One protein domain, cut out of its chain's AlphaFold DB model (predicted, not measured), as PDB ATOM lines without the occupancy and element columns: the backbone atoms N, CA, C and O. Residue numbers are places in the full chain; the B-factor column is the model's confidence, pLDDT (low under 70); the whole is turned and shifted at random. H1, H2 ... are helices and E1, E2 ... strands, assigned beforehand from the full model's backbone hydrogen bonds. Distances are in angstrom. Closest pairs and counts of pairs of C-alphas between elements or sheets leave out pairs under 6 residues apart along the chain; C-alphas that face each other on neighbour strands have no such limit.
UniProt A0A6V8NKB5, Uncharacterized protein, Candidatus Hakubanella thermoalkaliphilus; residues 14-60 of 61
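What this domain is: This is residues 14 to 60 of the 61 residues of an uncharacterized protein of Candidatus Hakubanella thermoalkaliphilus (UniProt A0A6V8NKB5). A two-strand hairpin, E1 and E2, stands in the middle of a flat, three-part body, with helix H1 over one face of it and helix H2 over the other. H2 runs alongside the hairpin, H1 slants away from it at its first residues, and the two helices are kept apart by the strands between them. The printed part has 47 residues, with two named helices and two named strands in the order H1, E1, E2, H2, and the sheet, in the order E1 - E2, is antiparallel. The class is mixed, helices and strands. The whole is compact, with a radius of gyration of the C-alphas of 10.9 A and spans of 30 by 25 by 13 A.

Where its parts are: H1 holds residues 14 to 23 and measures 14.2 A from first to last C-alpha; its first C-alpha, of Asn 14, is at (42.717, 17.439, -61.923). E1 holds residues 31 to 36 and measures 16.7 A, beginning with the C-alpha of Gln 31 at (32.952, 24.381, -51.343). E2 holds residues 39 to 45 and measures 17.4 A. H2 holds residues 51 to 59 and measures 12.1 A, and its last C-alpha, of Thr 59, is at (37.884, 28.752, -33.441).

How they stand to each other: E1 and E2 form a hairpin of antiparallel neighbours, with 162 degrees between their N-to-C directions. The C-alphas of Leu 33 and Asn 43 face each other at 4.3 A. Across the pair, N 34 and O 42 are within hydrogen-bond range at 2.8 A, and so are N 44 and O 32 at 3.0 A. The closest C-alphas of H1 and E2 are those of Thr 23 and Cys 40, 5.6 A apart. The closest C-alphas of E2 and H2 are those of Trp 42 and Ala 57, 6.8 A apart. Ala 57 is also in the closest pair of E1 and H2, its C-alpha being 7.6 A from that of Leu 34. H1 and H2 are apart. In both H1 and H2 every O i to N i+4 pair is within hydrogen-bond range.

The domain as a whole: The two C-alphas farthest apart are those of Asn 14 and Lys 60, the first and last printed residues, at 31.2 A. The printed part has no cut. The links E1 to E2, with 2 residues, and E2 to H2, with 5 residues, are tight; the link H1 to E1, with 7 residues, is short, and no link is long. The mean pLDDT of the printed part is 95.1, and residue 60 alone is under 70.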
ATOM      1  N   ASN A  14      41.877  18.503 -62.478       98.00
ATOM      2  CA  ASN A  14      42.717  17.439 -61.923       98.00
ATOM      3  C   ASN A  14      43.118  17.693 -60.458       98.00
ATOM      4  O   ASN A  14      43.198  16.752 -59.672       98.00
ATOM      5  N   VAL A  15      43.358  18.952 -60.078       97.38
ATOM      6  CA  VAL A  15      43.659  19.326 -58.689       97.38
ATOM      7  C   VAL A  15      42.417  19.158 -57.823       97.38
ATOM      8  O   VAL A  15      42.504  18.574 -56.746       97.38
ATOM      9  N   SER A  16      41.259  19.613 -58.304       97.56
ATOM     10  CA  SER A  16      39.977  19.433 -57.614       97.56
ATOM     11  C   SER A  16      39.658  17.950 -57.373       97.56
ATOM     12  O   SER A  16      39.336  17.566 -56.247       97.56
ATOM     13  N   ASP A  17      39.852  17.100 -58.384       97.88
ATOM     14  CA  ASP A  17      39.641  15.654 -58.269       97.88
ATOM     15  C   ASP A  17      40.642  15.010 -57.291       97.88
ATOM     16  O   ASP A  17      40.272  14.159 -56.481       97.88
ATOM     17  N   ALA A  18      41.904  15.457 -57.298       97.69
ATOM     18  CA  ALA A  18      42.919  14.990 -56.354       97.69
ATOM     19  C   ALA A  18      42.605  15.389 -54.901       97.69
ATOM     20  O   ALA A  18      42.872  14.607 -53.989       97.69
ATOM     21  N   VAL A  19      42.034  16.576 -54.669       96.38
ATOM     22  CA  VAL A  19      41.569  16.993 -53.334       96.38
ATOM     23  C   VAL A  19      40.459  16.064 -52.850       96.38
ATOM     24  O   VAL A  19      40.550  15.558 -51.731       96.38
ATOM     25  N   ALA A  20      39.461  15.770 -53.690       97.25
ATOM     26  CA  ALA A  20      38.379  14.847 -53.341       97.25
ATOM     27  C   ALA A  20      38.903  13.433 -53.032       97.25
ATOM     28  O   ALA A  20      38.534  12.840 -52.020       97.25
ATOM     29  N   ALA A  21      39.826  12.916 -53.848       97.38
ATOM     30  CA  ALA A  21      40.428  11.599 -53.641       97.38
ATOM     31  C   ALA A  21      41.258  11.510 -52.348       97.38
ATOM     32  O   ALA A  21      41.177  10.514 -51.638       97.38
ATOM     33  N   LYS A  22      42.050  12.544 -52.027       96.38
ATOM     34  CA  LYS A  22      42.903  12.561 -50.825       96.38
ATOM     35  C   LYS A  22      42.115  12.744 -49.535       96.38
ATOM     36  O   LYS A  22      42.478  12.173 -48.518       96.38
ATOM     37  N   THR A  23      41.073  13.569 -49.572       96.38
ATOM     38  CA  THR A  23      40.294  13.919 -48.376       96.38
ATOM     39  C   THR A  23      39.103  12.994 -48.146       96.38
ATOM     40  O   THR A  23      38.523  13.018 -47.066       96.38
ATOM     41  N   GLY A  24      38.696  12.218 -49.158       96.56
ATOM     42  CA  GLY A  24      37.465  11.421 -49.136       96.56
ATOM     43  C   GLY A  24      36.183  12.261 -49.195       96.56
ATOM     44  O   GLY A  24      35.083  11.707 -49.177       96.56
ATOM     45  N   VAL A  25      36.296  13.591 -49.279       97.19
ATOM     46  CA  VAL A  25      35.154  14.505 -49.342       97.19
ATOM     47  C   VAL A  25      34.690  14.628 -50.786       97.19
ATOM     48  O   VAL A  25      35.465  14.941 -51.690       97.19
ATOM     49  N   ARG A  26      33.393  14.404 -51.011       97.12
ATOM     50  CA  ARG A  26      32.785  14.581 -52.330       97.12
ATOM     51  C   ARG A  26      32.940  16.033 -52.788       97.12
ATOM     52  O   ARG A  26      32.625  16.957 -52.045       97.12
ATOM     53  N   HIS A  27      33.365  16.216 -54.034       96.75
ATOM     54  CA  HIS A  27      33.454  17.533 -54.657       96.75
ATOM     55  C   HIS A  27      32.065  18.187 -54.783       96.75
ATOM     56  O   HIS A  27      31.133  17.602 -55.345       96.75
ATOM     57  N   GLU A  28      31.971  19.425 -54.302       97.25
ATOM     58  CA  GLU A  28      30.873  20.367 -54.511       97.25
ATOM     59  C   GLU A  28      31.399  21.740 -54.974       97.25
ATOM     60  O   GLU A  28      32.558  22.077 -54.751       97.25
ATOM     61  N   THR A  29      30.564  22.572 -55.605       95.56
ATOM     62  CA  THR A  29      30.983  23.928 -55.997       95.56
ATOM     63  C   THR A  29      29.856  24.946 -55.795       95.56
ATOM     64  O   THR A  29      28.789  24.781 -56.387       95.56
ATOM     65  N   PRO A  30      30.061  26.022 -55.007       96.69
ATOM     66  CA  PRO A  30      31.252  26.352 -54.207       96.69
ATOM     67  C   PRO A  30      31.399  25.458 -52.960       96.69
ATOM     68  O   PRO A  30      30.399  24.984 -52.420       96.69
ATOM     69  N   GLN A  31      32.631  25.256 -52.481       98.31
ATOM     70  CA  GLN A  31      32.952  24.381 -51.343       98.31
ATOM     71  C   GLN A  31      34.193  24.874 -50.583       98.31
ATOM     72  O   GLN A  31      35.106  25.442 -51.181       98.31
ATOM     73  N   VAL A  32      34.226  24.649 -49.267       97.69
ATOM     74  CA  VAL A  32      35.360  24.955 -48.380       97.69
ATOM     75  C   VAL A  32      35.691  23.723 -47.546       97.69
ATOM     76  O   VAL A  32      34.793  23.102 -46.981       97.69
ATOM     77  N   LEU A  33      36.979  23.389 -47.452       97.50
ATOM     78  CA  LEU A  33      37.509  22.335 -46.586       97.50
ATOM     79  C   LEU A  33      38.502  22.963 -45.603       97.50
ATOM     80  O   LEU A  33      39.356  23.755 -46.000       97.50
ATOM     81  N   LEU A  34      38.418  22.577 -44.333       96.25
ATOM     82  CA  LEU A  34      39.447  22.823 -43.330       96.25
ATOM     83  C   LEU A  34      40.289  21.559 -43.195       96.25
ATOM     84  O   LEU A  34      39.783  20.506 -42.803       96.25
ATOM     85  N   ILE A  35      41.574  21.679 -43.513       94.44
ATOM     86  CA  ILE A  35      42.517  20.562 -43.501       94.44
ATOM     87  C   ILE A  35      43.484  20.734 -42.329       94.44
ATOM     88  O   ILE A  35      44.081  21.801 -42.170       94.44
ATOM     89  N   ARG A  36      43.658  19.682 -41.525       92.75
ATOM     90  CA  ARG A  36      44.681  19.591 -40.475       92.75
ATOM     91  C   ARG A  36      45.410  18.263 -40.613       92.75
ATOM     92  O   ARG A  36      44.773  17.238 -40.799       92.75
ATOM     93  N   GLU A  37      46.739  18.312 -40.588       92.62
ATOM     94  CA  GLU A  37      47.599  17.117 -40.679       92.62
ATOM     95  C   GLU A  37      47.289  16.205 -41.886       92.62
ATOM     96  O   GLU A  37      47.471  14.996 -41.844       92.62
ATOM     97  N   GLY A  38      46.845  16.804 -42.999       91.31
ATOM     98  CA  GLY A  38      46.499  16.084 -44.229       91.31
ATOM     99  C   GLY A  38      45.062  15.562 -44.285       91.31
ATOM    100  O   GLY A  38      44.636  15.113 -45.348       91.31
ATOM    101  N   GLU A  39      44.291  15.692 -43.207       94.31
ATOM    102  CA  GLU A  39      42.906  15.232 -43.123       94.31
ATOM    103  C   GLU A  39      41.913  16.395 -43.171       94.31
ATOM    104  O   GLU A  39      42.149  17.476 -42.626       94.31
ATOM    105  N   CYS A  40      40.769  16.178 -43.821       96.25
ATOM    106  CA  CYS A  40      39.675  17.143 -43.806       96.25
ATOM    107  C   CYS A  40      38.889  17.016 -42.496       96.25
ATOM    108  O   CYS A  40      38.051  16.129 -42.352       96.25
ATOM    109  N   VAL A  41      39.113  17.944 -41.566       95.94
ATOM    110  CA  VAL A  41      38.450  17.951 -40.250       95.94
ATOM    111  C   VAL A  41      37.095  18.662 -40.265       95.94
ATOM    112  O   VAL A  41      36.292  18.487 -39.353       95.94
ATOM    113  N   TRP A  42      36.821  19.466 -41.294       96.94
ATOM    114  CA  TRP A  42      35.535  20.136 -41.489       96.94
ATOM    115  C   TRP A  42      35.346  20.529 -42.957       96.94
ATOM    116  O   TRP A  42      36.310  20.894 -43.625       96.94
ATOM    117  N   ASN A  43      34.115  20.480 -43.468       97.62
ATOM    118  CA  ASN A  43      33.784  20.986 -44.799       97.62
ATOM    119  C   ASN A  43      32.363  21.564 -44.847       97.62
ATOM    120  O   ASN A  43      31.497  21.160 -44.071       97.62
ATOM    121  N   THR A  44      32.131  22.508 -45.757       97.88
ATOM    122  CA  THR A  44      30.806  23.076 -46.054       97.88
ATOM    123  C   THR A  44      30.722  23.497 -47.525       97.88
ATOM    124  O   THR A  44      31.750  23.674 -48.187       97.88
ATOM    125  N   SER A  45      29.514  23.678 -48.054       98.25
ATOM    126  CA  SER A  45      29.292  24.012 -49.465       98.25
ATOM    127  C   SER A  45      28.075  24.913 -49.691       98.25
ATOM    128  O   SER A  45      27.219  25.090 -48.818       98.25
ATOM    129  N   HIS A  46      27.998  25.504 -50.885       97.44
ATOM    130  CA  HIS A  46      26.859  26.295 -51.357       97.44
ATOM    131  C   HIS A  46      26.405  27.366 -50.342       97.44
ATOM    132  O   HIS A  46      27.182  28.224 -49.934       97.44
ATOM    133  N   ARG A  47      25.127  27.323 -49.937       97.12
ATOM    134  CA  ARG A  47      24.496  28.285 -49.021       97.12
ATOM    135  C   ARG A  47      24.942  28.125 -47.567       97.12
ATOM    136  O   ARG A  47      24.711  29.028 -46.772       97.12
ATOM    137  N   SER A  48      25.576  27.005 -47.234       97.38
ATOM    138  CA  SER A  48      26.101  26.743 -45.896       97.38
ATOM    139  C   SER A  48      27.483  27.369 -45.679       97.38
ATOM    140  O   SER A  48      27.996  27.322 -44.564       97.38
ATOM    141  N   ILE A  49      28.086  27.974 -46.711       97.25
ATOM    142  CA  ILE A  49      29.291  28.798 -46.568       97.25
ATOM    143  C   ILE A  49      28.871  30.170 -46.028       97.25
ATOM    144  O   ILE A  49      28.496  31.069 -46.781       97.25
ATOM    145  N   THR A  50      28.931  30.336 -44.709       97.06
ATOM    146  CA  THR A  50      28.640  31.605 -44.023       97.06
ATOM    147  C   THR A  50      29.821  32.051 -43.168       97.06
ATOM    148  O   THR A  50      30.625  31.230 -42.722       97.06
ATOM    149  N   LEU A  51      29.918  33.354 -42.881       95.50
ATOM    150  CA  LEU A  51      30.952  33.881 -41.983       95.50
ATOM    151  C   LEU A  51      30.910  33.209 -40.600       95.50
ATOM    152  O   LEU A  51      31.957  32.965 -40.009       95.50
ATOM    153  N   GLU A  52      29.710  32.914 -40.102       96.06
ATOM    154  CA  GLU A  52      29.505  32.206 -38.838       96.06
ATOM    155  C   GLU A  52      30.087  30.789 -38.898       96.06
ATOM    156  O   GLU A  52      30.967  30.468 -38.100       96.06
ATOM    157  N   SER A  53      29.726  30.010 -39.926       95.31
ATOM    158  CA  SER A  53      30.228  28.642 -40.109       95.31
ATOM    159  C   SER A  53      31.760  28.577 -40.190       95.31
ATOM    160  O   SER A  53      32.380  27.687 -39.611       95.31
ATOM    161  N   LEU A  54      32.384  29.562 -40.849       93.94
ATOM    162  CA  LEU A  54      33.838  29.654 -40.977       93.94
ATOM    163  C   LEU A  54      34.498  29.980 -39.635       93.94
ATOM    164  O   LEU A  54      35.486  29.345 -39.273       93.94
ATOM    165  N   LYS A  55      33.944  30.938 -38.878       93.69
ATOM    166  CA  LYS A  55      34.455  31.303 -37.549       93.69
ATOM    167  C   LYS A  55      34.366  30.135 -36.579       93.69
ATOM    168  O   LYS A  55      35.326  29.881 -35.853       93.69
ATOM    169  N   GLU A  56      33.240  29.427 -36.560       93.44
ATOM    170  CA  GLU A  56      33.066  28.250 -35.710       93.44
ATOM    171  C   GLU A  56      34.085  27.157 -36.044       93.44
ATOM    172  O   GLU A  56      34.710  26.605 -35.137       93.44
ATOM    173  N   ALA A  57      34.303  26.895 -37.336       92.75
ATOM    174  CA  ALA A  57      35.259  25.897 -37.801       92.75
ATOM    175  C   ALA A  57      36.712  26.243 -37.437       92.75
ATOM    176  O   ALA A  57      37.497  25.351 -37.122       92.75
ATOM    177  N   THR A  58      37.091  27.526 -37.454       89.75
ATOM    178  CA  THR A  58      38.475  27.950 -37.174       89.75
ATOM    179  C   THR A  58      38.761  28.209 -35.696       89.75
ATOM    180  O   THR A  58      39.928  28.259 -35.315       89.75
ATOM    181  N   THR A  59      37.730  28.411 -34.871       84.81
ATOM    182  CA  THR A  59      37.884  28.752 -33.441       84.81
ATOM    183  C   THR A  59      37.861  27.519 -32.539       84.81
ATOM    184  O   THR A  59      38.467  27.540 -31.471       84.81
ATOM    185  N   LYS A  60      37.196  26.432 -32.955       61.03
ATOM    186  CA  LYS A  60      37.236  25.158 -32.226       61.03
ATOM    187  C   LYS A  60      38.634  24.532 -32.362       61.03
ATOM    188  O   LYS A  60      39.000  24.039 -33.428       61.03
TER     189      LYS A  60